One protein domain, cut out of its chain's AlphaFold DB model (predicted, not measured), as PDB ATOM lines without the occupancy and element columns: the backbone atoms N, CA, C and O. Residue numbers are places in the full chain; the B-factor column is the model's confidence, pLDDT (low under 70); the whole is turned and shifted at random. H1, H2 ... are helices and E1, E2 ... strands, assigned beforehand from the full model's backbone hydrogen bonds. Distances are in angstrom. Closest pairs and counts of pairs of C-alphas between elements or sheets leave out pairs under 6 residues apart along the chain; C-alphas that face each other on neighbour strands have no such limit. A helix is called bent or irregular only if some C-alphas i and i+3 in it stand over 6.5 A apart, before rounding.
ATOM      1  N   TRP A 103     102.699 109.430 122.116       82.62
ATOM      2  CA  TRP A 103     103.812 108.573 121.707       82.62
ATOM      3  C   TRP A 103     103.674 107.123 122.205       82.62
ATOM      4  O   TRP A 103     104.637 106.359 122.134       82.62
ATOM      5  N   ASN A 104     102.494 106.732 122.707       86.56
ATOM      6  CA  ASN A 104     102.217 105.414 123.291       86.56
ATOM      7  C   ASN A 104     103.141 105.051 124.481       86.56
ATOM      8  O   ASN A 104     103.486 103.888 124.689       86.56
ATOM      9  N   LEU A 105     103.543 106.057 125.268       88.06
ATOM     10  CA  LEU A 105     104.298 105.921 126.518       88.06
ATOM     11  C   LEU A 105     103.444 106.387 127.715       88.06
ATOM     12  O   LEU A 105     102.522 107.189 127.567       88.06
ATOM     13  N   ALA A 106     103.771 105.924 128.919       88.88
ATOM     14  CA  ALA A 106     103.159 106.398 130.163       88.88
ATOM     15  C   ALA A 106     103.993 107.519 130.805       88.88
ATOM     16  O   ALA A 106     105.206 107.581 130.605       88.88
ATOM     17  N   GLU A 107     103.361 108.393 131.592       87.81
ATOM     18  CA  GLU A 107     104.066 109.392 132.411       87.81
ATOM     19  C   GLU A 107     104.856 108.720 133.541       87.81
ATOM     20  O   GLU A 107     104.386 107.755 134.148       87.81
ATOM     21  N   CYS A 108     106.041 109.243 133.848       89.31
ATOM     22  CA  CYS A 108     106.845 108.802 134.983       89.31
ATOM     23  C   CYS A 108     107.608 109.972 135.619       89.31
ATOM     24  O   CYS A 108     107.891 110.980 134.974       89.31
ATOM     25  N   PHE A 109     107.980 109.824 136.893       88.31
ATOM     26  CA  PHE A 109     108.777 110.817 137.613       88.31
ATOM     27  C   PHE A 109     110.245 110.385 137.680       88.31
ATOM     28  O   PHE A 109     110.557 109.327 138.235       88.31
ATOM     29  N   LEU A 110     111.165 111.232 137.199       86.75
ATOM     30  CA  LEU A 110     112.589 111.050 137.497       86.75
ATOM     31  C   LEU A 110     112.786 111.080 139.012       86.75
ATOM     32  O   LEU A 110     112.314 111.994 139.690       86.75
ATOM     33  N   THR A 111     113.502 110.080 139.521       83.38
ATOM     34  CA  THR A 111     113.803 109.939 140.946       83.38
ATOM     35  C   THR A 111     115.307 110.057 141.170       83.38
ATOM     36  O   THR A 111     116.098 109.369 140.518       83.38
ATOM     37  N   SER A 112     115.711 110.897 142.120       73.44
ATOM     38  CA  SER A 112     117.116 111.189 142.443       73.44
ATOM     39  C   SER A 112     117.916 109.962 142.915       73.44
ATOM     40  O   SER A 112     119.135 109.924 142.765       73.44
ATOM     41  N   ASN A 113     117.228 108.922 143.397       65.44
ATOM     42  CA  ASN A 113     117.811 107.642 143.815       65.44
ATOM     43  C   ASN A 113     118.391 106.796 142.664       65.44
ATOM     44  O   ASN A 113     119.190 105.899 142.924       65.44
ATOM     45  N   ILE A 114     117.970 107.029 141.414       61.94
ATOM     46  CA  ILE A 114     118.332 106.182 140.260       61.94
ATOM     47  C   ILE A 114     119.581 106.719 139.539       61.94
ATOM     48  O   ILE A 114     120.370 105.938 139.011       61.94
ATOM     49  N   ILE A 115     119.791 108.042 139.543       62.00
ATOM     50  CA  ILE A 115     120.933 108.696 138.891       62.00
ATOM     51  C   ILE A 115     121.709 109.540 139.918       62.00
ATOM     52  O   ILE A 115     121.300 110.669 140.215       62.00
ATOM     53  N   PRO A 116     122.845 109.052 140.455       54.28
ATOM     54  CA  PRO A 116     123.696 109.870 141.307       54.28
ATOM     55  C   PRO A 116     124.264 111.046 140.501       54.28
ATOM     56  O   PRO A 116     124.755 110.871 139.389       54.28
ATOM     57  N   ASN A 117     124.227 112.245 141.092       63.00
ATOM     58  CA  ASN A 117     124.666 113.505 140.474       63.00
ATOM     59  C   ASN A 117     123.810 113.990 139.280       63.00
ATOM     60  O   ASN A 117     124.327 114.603 138.347       63.00
ATOM     61  N   ILE A 118     122.493 113.751 139.309       70.69
ATOM     62  CA  ILE A 118     121.564 114.386 138.363       70.69
ATOM     63  C   ILE A 118     121.285 115.855 138.719       70.69
ATOM     64  O   ILE A 118     121.029 116.211 139.873       70.69
ATOM     65  N   ASP A 119     121.282 116.717 137.702       79.50
ATOM     66  CA  ASP A 119     120.883 118.114 137.841       79.50
ATOM     67  C   ASP A 119     119.440 118.234 138.344       79.50
ATOM     68  O   ASP A 119     118.504 117.706 137.741       79.50
ATOM     69  N   LYS A 120     119.219 119.037 139.396       84.12
ATOM     70  CA  LYS A 120     117.878 119.249 139.986       84.12
ATOM     71  C   LYS A 120     116.864 119.919 139.046       84.12
ATOM     72  O   LYS A 120     115.717 120.113 139.447       84.12
ATOM     73  N   ARG A 121     117.291 120.305 137.839       85.44
ATOM     74  CA  ARG A 121     116.422 120.765 136.752       85.44
ATOM     75  C   ARG A 121     115.808 119.615 135.957       85.44
ATOM     76  O   ARG A 121     114.619 119.678 135.677       85.44
ATOM     77  N   LYS A 122     116.552 118.528 135.721       86.69
ATOM     78  CA  LYS A 122     116.042 117.335 135.023       86.69
ATOM     79  C   LYS A 122     114.899 116.651 135.776       86.69
ATOM     80  O   LYS A 122     113.982 116.135 135.162       86.69
ATOM     81  N   LEU A 123     114.889 116.736 137.111       88.50
ATOM     82  CA  LEU A 123     113.760 116.308 137.959       88.50
ATOM     83  C   LEU A 123     112.445 117.076 137.687       88.50
ATOM     84  O   LEU A 123     111.395 116.659 138.167       88.50
ATOM     85  N   CYS A 124     112.510 118.207 136.979       89.56
ATOM     86  CA  CYS A 124     111.374 119.017 136.538       89.56
ATOM     87  C   CYS A 124     111.176 118.990 135.017       89.56
ATOM     88  O   CYS A 124     110.373 119.761 134.495       89.56
ATOM     89  N   GLU A 125     111.896 118.130 134.300       88.62
ATOM     90  CA  GLU A 125     111.560 117.778 132.926       88.62
ATOM     91  C   GLU A 125     110.495 116.679 132.956       88.62
ATOM     92  O   GLU A 125     110.497 115.813 133.835       88.62
ATOM     93  N   LEU A 126     109.566 116.718 132.006       88.00
ATOM     94  CA  LEU A 126     108.619 115.630 131.831       88.00
ATOM     95  C   LEU A 126     109.372 114.392 131.347       88.00
ATOM     96  O   LEU A 126     110.215 114.484 130.447       88.00
ATOM     97  N   ALA A 127     109.005 113.238 131.890       89.38
ATOM     98  CA  ALA A 127     109.546 111.960 131.486       89.38
ATOM     99  C   ALA A 127     108.464 110.945 131.147       89.38
ATOM    100  O   ALA A 127     107.345 110.970 131.664       89.38
ATOM    101  N   CYS A 128     108.849 110.048 130.247       90.12
ATOM    102  CA  CYS A 128     107.991 109.013 129.711       90.12
ATOM    103  C   CYS A 128     108.660 107.646 129.901       90.12
ATOM    104  O   CYS A 128     109.876 107.511 129.732       90.12
ATOM    105  N   GLN A 129     107.867 106.630 130.225       91.25
ATOM    106  CA  GLN A 129     108.290 105.233 130.347       91.25
ATOM    107  C   GLN A 129     107.501 104.344 129.382       91.25
ATOM    108  O   GLN A 129     106.372 104.658 128.999       91.25
ATOM    109  N   ASN A 130     108.092 103.223 128.977       91.56
ATOM    110  CA  ASN A 130     107.443 102.267 128.091       91.56
ATOM    111  C   ASN A 130     106.544 101.335 128.915       91.56
ATOM    112  O   ASN A 130     107.031 100.542 129.722       91.56
ATOM    113  N   GLY A 131     105.226 101.463 128.747       86.38
ATOM    114  CA  GLY A 131     104.248 100.724 129.542       86.38
ATOM    115  C   GLY A 131     104.385 100.987 131.047       86.38
ATOM    116  O   GLY A 131     104.391 102.132 131.501       86.38
ATOM    117  N   THR A 132     104.467  99.918 131.836       82.81
ATOM    118  CA  THR A 132     104.481  99.969 133.308       82.81
ATOM    119  C   THR A 132     105.873  99.938 133.938       82.81
ATOM    120  O   THR A 132     105.971 100.103 135.152       82.81
ATOM    121  N   ASP A 133     106.943  99.750 133.160       83.25
ATOM    122  CA  ASP A 133     108.269  99.436 133.704       83.25
ATOM    123  C   ASP A 133     109.059 100.700 134.104       83.25
ATOM    124  O   ASP A 133     109.545 101.425 133.224       83.25
ATOM    125  N   PRO A 134     109.279 100.961 135.412       81.38
ATOM    126  CA  PRO A 134     109.874 102.215 135.888       81.38
ATOM    127  C   PRO A 134     111.354 102.367 135.512       81.38
ATOM    128  O   PRO A 134     111.877 103.477 135.476       81.38
ATOM    129  N   SER A 135     112.035 101.265 135.183       81.56
ATOM    130  CA  SER A 135     113.415 101.255 134.682       81.56
ATOM    131  C   SER A 135     113.563 101.848 133.276       81.56
ATOM    132  O   SER A 135     114.675 102.171 132.867       81.56
ATOM    133  N   THR A 136     112.463 101.991 132.528       87.94
ATOM    134  CA  THR A 136     112.471 102.548 131.164       87.94
ATOM    135  C   THR A 136     112.219 104.059 131.119       87.94
ATOM    136  O   THR A 136     112.317 104.656 130.043       87.94
ATOM    137  N   CYS A 137     111.923 104.664 132.278       89.12
ATOM    138  CA  CYS A 137     111.647 106.087 132.444       89.12
ATOM    139  C   CYS A 137     112.833 106.951 131.987       89.12
ATOM    140  O   CYS A 137     113.943 106.829 132.507       89.12
ATOM    141  N   ARG A 138     112.590 107.829 131.011       88.62
ATOM    142  CA  ARG A 138     113.593 108.717 130.395       88.62
ATOM    143  C   ARG A 138     113.042 110.128 130.226       88.62
ATOM    144  O   ARG A 138     111.841 110.284 129.988       88.62
ATOM    145  N   SER A 139     113.899 111.145 130.313       88.94
ATOM    146  CA  SER A 139     113.451 112.524 130.115       88.94
ATOM    147  C   SER A 139     113.079 112.767 128.654       88.94
ATOM    148  O   SER A 139     113.711 112.237 127.740       88.94
ATOM    149  N   THR A 140     112.085 113.623 128.425       86.50
ATOM    150  CA  THR A 140     111.755 114.154 127.091       86.50
ATOM    151  C   THR A 140     112.931 114.862 126.423       86.50
ATOM    152  O   THR A 140     112.979 114.907 125.196       86.50
ATOM    153  N   SER A 141     113.904 115.368 127.190       84.88
ATOM    154  CA  SER A 141     115.138 115.940 126.640       84.88
ATOM    155  C   SER A 141     116.051 114.888 125.994       84.88
ATOM    156  O   SER A 141     116.676 115.184 124.978       84.88
ATOM    157  N   ASP A 142     116.072 113.650 126.504       86.06
ATOM    158  CA  ASP A 142     116.962 112.582 126.021       86.06
ATOM    159  C   ASP A 142     116.530 112.021 124.650       86.06
ATOM    160  O   ASP A 142     117.362 111.539 123.883       86.06
ATOM    161  N   PHE A 143     115.231 112.082 124.327       85.81
ATOM    162  CA  PHE A 143     114.676 111.600 123.052       85.81
ATOM    163  C   PHE A 143     114.089 112.708 122.163       85.81
ATOM    164  O   PHE A 143     113.507 112.398 121.122       85.81
ATOM    165  N   ALA A 144     114.281 113.986 122.515       82.00
ATOM    166  CA  ALA A 144     113.699 115.143 121.823       82.00
ATOM    167  C   ALA A 144     113.885 115.102 120.294       82.00
ATOM    168  O   ALA A 144     112.921 115.263 119.545       82.00
ATOM    169  N   LEU A 145     115.099 114.786 119.827       77.81
ATOM    170  CA  LEU A 145     115.435 114.692 118.399       77.81
ATOM    171  C   LEU A 145     114.638 113.609 117.647       77.81
ATOM    172  O   LEU A 145     114.385 113.755 116.455       77.81
ATOM    173  N   GLN A 146     114.227 112.535 118.327       80.12
ATOM    174  CA  GLN A 146     113.475 111.427 117.725       80.12
ATOM    175  C   GLN A 146     111.983 111.757 117.548       80.12
ATOM    176  O   GLN A 146     111.335 111.207 116.660       80.12
ATOM    177  N   VAL A 147     111.447 112.664 118.372       74.75
ATOM    178  CA  VAL A 147     110.038 113.106 118.354       74.75
ATOM    179  C   VAL A 147     109.848 114.523 117.791       74.75
ATOM    180  O   VAL A 147     108.736 115.044 117.802       74.75
ATOM    181  N   GLY A 148     110.911 115.148 117.271       69.06
ATOM    182  CA  GLY A 148     110.858 116.478 116.652       69.06
ATOM    183  C   GLY A 148     110.732 117.642 117.642       69.06
ATOM    184  O   GLY A 148     110.201 118.693 117.284       69.06
ATOM    185  N   LEU A 149     111.192 117.463 118.882       74.38
ATOM    186  CA  LEU A 149     111.203 118.498 119.915       74.38
ATOM    187  C   LEU A 149     112.508 119.319 119.914       74.38
ATOM    188  O   LEU A 149     113.551 118.817 119.493       74.38
ATOM    189  N   PRO A 150     112.472 120.572 120.414       68.62
ATOM    190  CA  PRO A 150     113.670 121.388 120.584       68.62
ATOM    191  C   PRO A 150     114.620 120.806 121.643       68.62
ATOM    192  O   PRO A 150     114.200 120.124 122.584       68.62
ATOM    193  N   GLU A 151     115.910 121.128 121.519       69.19
ATOM    194  CA  GLU A 151     116.915 120.795 122.532       69.19
ATOM    195  C   GLU A 151     116.531 121.408 123.889       69.19
ATOM    196  O   GLU A 151     116.302 122.613 124.002       69.19
ATOM    197  N   GLY A 152     116.436 120.561 124.918       71.25
ATOM    198  CA  GLY A 152     115.916 120.920 126.244       71.25
ATOM    199  C   GLY A 152     114.612 120.211 126.633       71.25
ATOM    200  O   GLY A 152     114.274 120.201 127.813       71.25
ATOM    201  N   GLY A 153     113.923 119.557 125.691       79.12
ATOM    202  CA  GLY A 153     112.744 118.734 125.989       79.12
ATOM    203  C   GLY A 153     111.541 119.538 126.497       79.12
ATOM    204  O   GLY A 153     111.321 120.682 126.097       79.12
ATOM    205  N   ILE A 154     110.736 118.918 127.361       81.44
ATOM    206  CA  ILE A 154     109.558 119.524 127.993       81.44
ATOM    207  C   ILE A 154     109.841 119.753 129.475       81.44
ATOM    208  O   ILE A 154     110.130 118.800 130.195       81.44
ATOM    209  N   SER A 155     109.668 120.983 129.963       85.50
ATOM    210  CA  SER A 155     109.661 121.278 131.398       85.50
ATOM    211  C   SER A 155     108.243 121.281 131.976       85.50
ATOM    212  O   SER A 155     107.322 121.878 131.418       85.50
ATOM    213  N   LEU A 156     108.075 120.641 133.134       85.62
ATOM    214  CA  LEU A 156     106.833 120.643 133.901       85.62
ATOM    215  C   LEU A 156     106.487 122.060 134.398       85.62
ATOM    216  O   LEU A 156     107.359 122.899 134.649       85.62
ATOM    217  N   ARG A 157     105.191 122.328 134.584       83.50
ATOM    218  CA  ARG A 157     104.696 123.632 135.054       83.50
ATOM    219  C   ARG A 157     105.133 123.907 136.508       83.50
ATOM    220  O   ARG A 157     105.044 123.005 137.335       83.50
ATOM    221  N   PRO A 158     105.510 125.147 136.883       87.19
ATOM    222  CA  PRO A 158     105.782 125.487 138.280       87.19
ATOM    223  C   PRO A 158     104.616 125.105 139.207       87.19
ATOM    224  O   PRO A 158     103.458 125.399 138.905       87.19
ATOM    225  N   GLY A 159     104.933 124.444 140.321       86.81
ATOM    226  CA  GLY A 159     103.973 123.816 141.235       86.81
ATOM    227  C   GLY A 159     103.674 122.336 140.954       86.81
ATOM    228  O   GLY A 159     103.010 121.707 141.773       86.81
ATOM    229  N   SER A 160     104.168 121.753 139.854       86.94
ATOM    230  CA  SER A 160     104.061 120.308 139.598       86.94
ATOM    231  C   SER A 160     104.848 119.485 140.629       86.94
ATOM    232  O   SER A 160     105.902 119.944 141.087       86.94
ATOM    233  N   PRO A 161     104.393 118.267 140.983       90.38
ATOM    234  CA  PRO A 161     105.171 117.353 141.811       90.38
ATOM    235  C   PRO A 161     106.421 116.863 141.065       90.38
ATOM    236  O   PRO A 161     106.405 116.690 139.848       90.38
ATOM    237  N   CYS A 162     107.503 116.628 141.803       90.25
ATOM    238  CA  CYS A 162     108.764 116.079 141.301       90.25
ATOM    239  C   CYS A 162     109.384 115.107 142.318       90.25
ATOM    240  O   CYS A 162     108.958 115.062 143.475       90.25
ATOM    241  N   ASP A 163     110.376 114.325 141.875       89.25
ATOM    242  CA  ASP A 163     111.094 113.327 142.690       89.25
ATOM    243  C   ASP A 163     110.133 112.374 143.434       89.25
ATOM    244  O   ASP A 163     110.150 112.267 144.657       89.25
ATOM    245  N   ASN A 164     109.209 111.750 142.689       88.31
ATOM    246  CA  ASN A 164     108.152 110.867 143.205       88.31
ATOM    247  C   ASN A 164     107.361 111.470 144.395       88.31
ATOM    248  O   ASN A 164     107.307 110.910 145.495       88.31
ATOM    249  N   PHE A 165     106.773 112.649 144.168       88.25
ATOM    250  CA  PHE A 165     106.009 113.439 145.147       88.25
ATOM    251  C   PHE A 165     106.795 113.905 146.389       88.25
ATOM    252  O   PHE A 165     106.197 114.471 147.303       88.25
ATOM    253  N   GLN A 166     108.124 113.740 146.426       88.44
ATOM    254  CA  GLN A 166     108.965 114.285 147.500       88.44
ATOM    255  C   GLN A 166     109.284 115.773 147.316       88.44
ATOM    256  O   GLN A 166     109.887 116.375 148.203       88.44
ATOM    257  N   GLY A 167     108.905 116.392 146.193       91.31
ATOM    258  CA  GLY A 167     109.152 117.806 145.928       91.31
ATOM    259  C   GLY A 167     108.145 118.476 144.995       91.31
ATOM    260  O   GLY A 167     107.277 117.822 144.419       91.31
ATOM    261  N   TYR A 168     108.316 119.789 144.809       91.31
ATOM    262  CA  TYR A 168     107.638 120.580 143.776       91.31
ATOM    263  C   TYR A 168     108.625 121.368 142.906       91.31
ATOM    264  O   TYR A 168     109.696 121.785 143.364       91.31
ATOM    265  N   CYS A 169     108.244 121.615 141.653       91.44
ATOM    266  CA  CYS A 169     109.016 122.422 140.712       91.44
ATOM    267  C   CYS A 169     108.813 123.928 140.931       91.44
ATOM    268  O   CYS A 169     107.694 124.438 140.900       91.44
ATOM    269  N   ASP A 170     109.912 124.652 141.133       91.38
ATOM    270  CA  ASP A 170     109.933 126.116 141.252       91.38
ATOM    271  C   ASP A 170     109.802 126.817 139.878       91.38
ATOM    272  O   ASP A 170     109.974 126.192 138.833       91.38
ATOM    273  N   VAL A 171     109.599 128.140 139.871       88.69
ATOM    274  CA  VAL A 171     109.563 129.009 138.672       88.69
ATOM    275  C   VAL A 171     110.833 128.881 137.815       88.69
ATOM    276  O   VAL A 171     110.795 129.068 136.604       88.69
ATOM    277  N   PHE A 172     111.960 128.505 138.428       86.25
ATOM    278  CA  PHE A 172     113.237 128.233 137.755       86.25
ATOM    279  C   PHE A 172     113.413 126.770 137.300       86.25
ATOM    280  O   PHE A 172     114.552 126.331 137.112       86.25
ATOM    281  N   PHE A 173     112.313 126.013 137.196       88.06
ATOM    282  CA  PHE A 173     112.263 124.586 136.848       88.06
ATOM    283  C   PHE A 173     113.229 123.738 137.679       88.06
ATOM    284  O   PHE A 173     113.957 122.903 137.158       88.06
ATOM    285  N   LYS A 174     113.296 123.999 138.989       90.06
ATOM    286  CA  LYS A 174     114.182 123.289 139.920       90.06
ATOM    287  C   LYS A 174     113.343 122.553 140.951       90.06
ATOM    288  O   LYS A 174     112.542 123.191 141.635       90.06
ATOM    289  N   CYS A 175     113.569 121.251 141.094       91.19
ATOM    290  CA  CYS A 175     112.864 120.448 142.084       91.19
ATOM    291  C   CYS A 175     113.321 120.834 143.499       91.19
ATOM    292  O   CYS A 175     114.521 120.816 143.819       91.19
ATOM    293  N   ARG A 176     112.363 121.228 144.341       90.25
ATOM    294  CA  ARG A 176     112.552 121.553 145.759       90.25
ATOM    295  C   ARG A 176     111.838 120.504 146.597       90.25
ATOM    296  O   ARG A 176     110.626 120.365 146.474       90.25
ATOM    297  N   ALA A 177     112.585 119.801 147.443       87.56
ATOM    298  CA  ALA A 177     112.020 118.811 148.348       87.56
ATOM    299  C   ALA A 177     111.048 119.451 149.355       87.56
ATOM    300  O   ALA A 177     111.240 120.596 149.779       87.56
ATOM    301  N   VAL A 178     110.023 118.695 149.734       85.75
ATOM    302  CA  VAL A 178     108.996 119.054 150.710       85.75
ATOM    303  C   VAL A 178     109.257 118.245 151.975       85.75
ATOM    304  O   VAL A 178     108.841 117.096 152.090       85.75
TER     305      VAL A 178
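What this domain is: This is residues 103 to 178 of the 333 residues of the protein "Hypothetical protein" of Timema genevievae (UniProt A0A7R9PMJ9). There is little regular structure: mostly loops, with one small hairpin, E1 and E2, near the short helix H1, and another, E3 and E4, at the far end. The 76 printed residues, 20 in named elements, run E1, E2, H1, E3, E4; the class is mixed, both sheets antiparallel. The whole is compact, with a radius of gyration of the C-alphas of 11.8 A and spans of 32 by 26 by 22 A.

How they stand to each other: Look first at E1, residues 106 to 108, and E2, residues 127 to 129, an antiparallel hairpin at 125 degrees; N 106 and O 129 are 2.9 A apart, within hydrogen-bond range. H1, residues 140 to 147, is irregular, with C-alphas 142 and 145 8.1 A apart and 2 of 4 O i to N i+4 pairs within range; its closest C-alphas with E2 are those of Thr 140 and Ala 127, 5.4 A. E3, residues 167 to 169, and E4, residues 175 to 177, apart from E1 and E2, form an antiparallel hairpin at 152 degrees, with N 168 and O 176 at 2.9 A.

Where its parts are: Find C-alpha 106 at (103.159, 106.398, 130.163), where E1 begins; H1 runs 9.0 A from C-alpha 140, and E4 ends at C-alpha 177, (112.020, 118.811, 148.348).

The domain as a whole: The printed part has no cut; links E1 to E2 and H1 to E3 are long. Residues 113 to 117, 148 and 150 to 151 have pLDDT under 70.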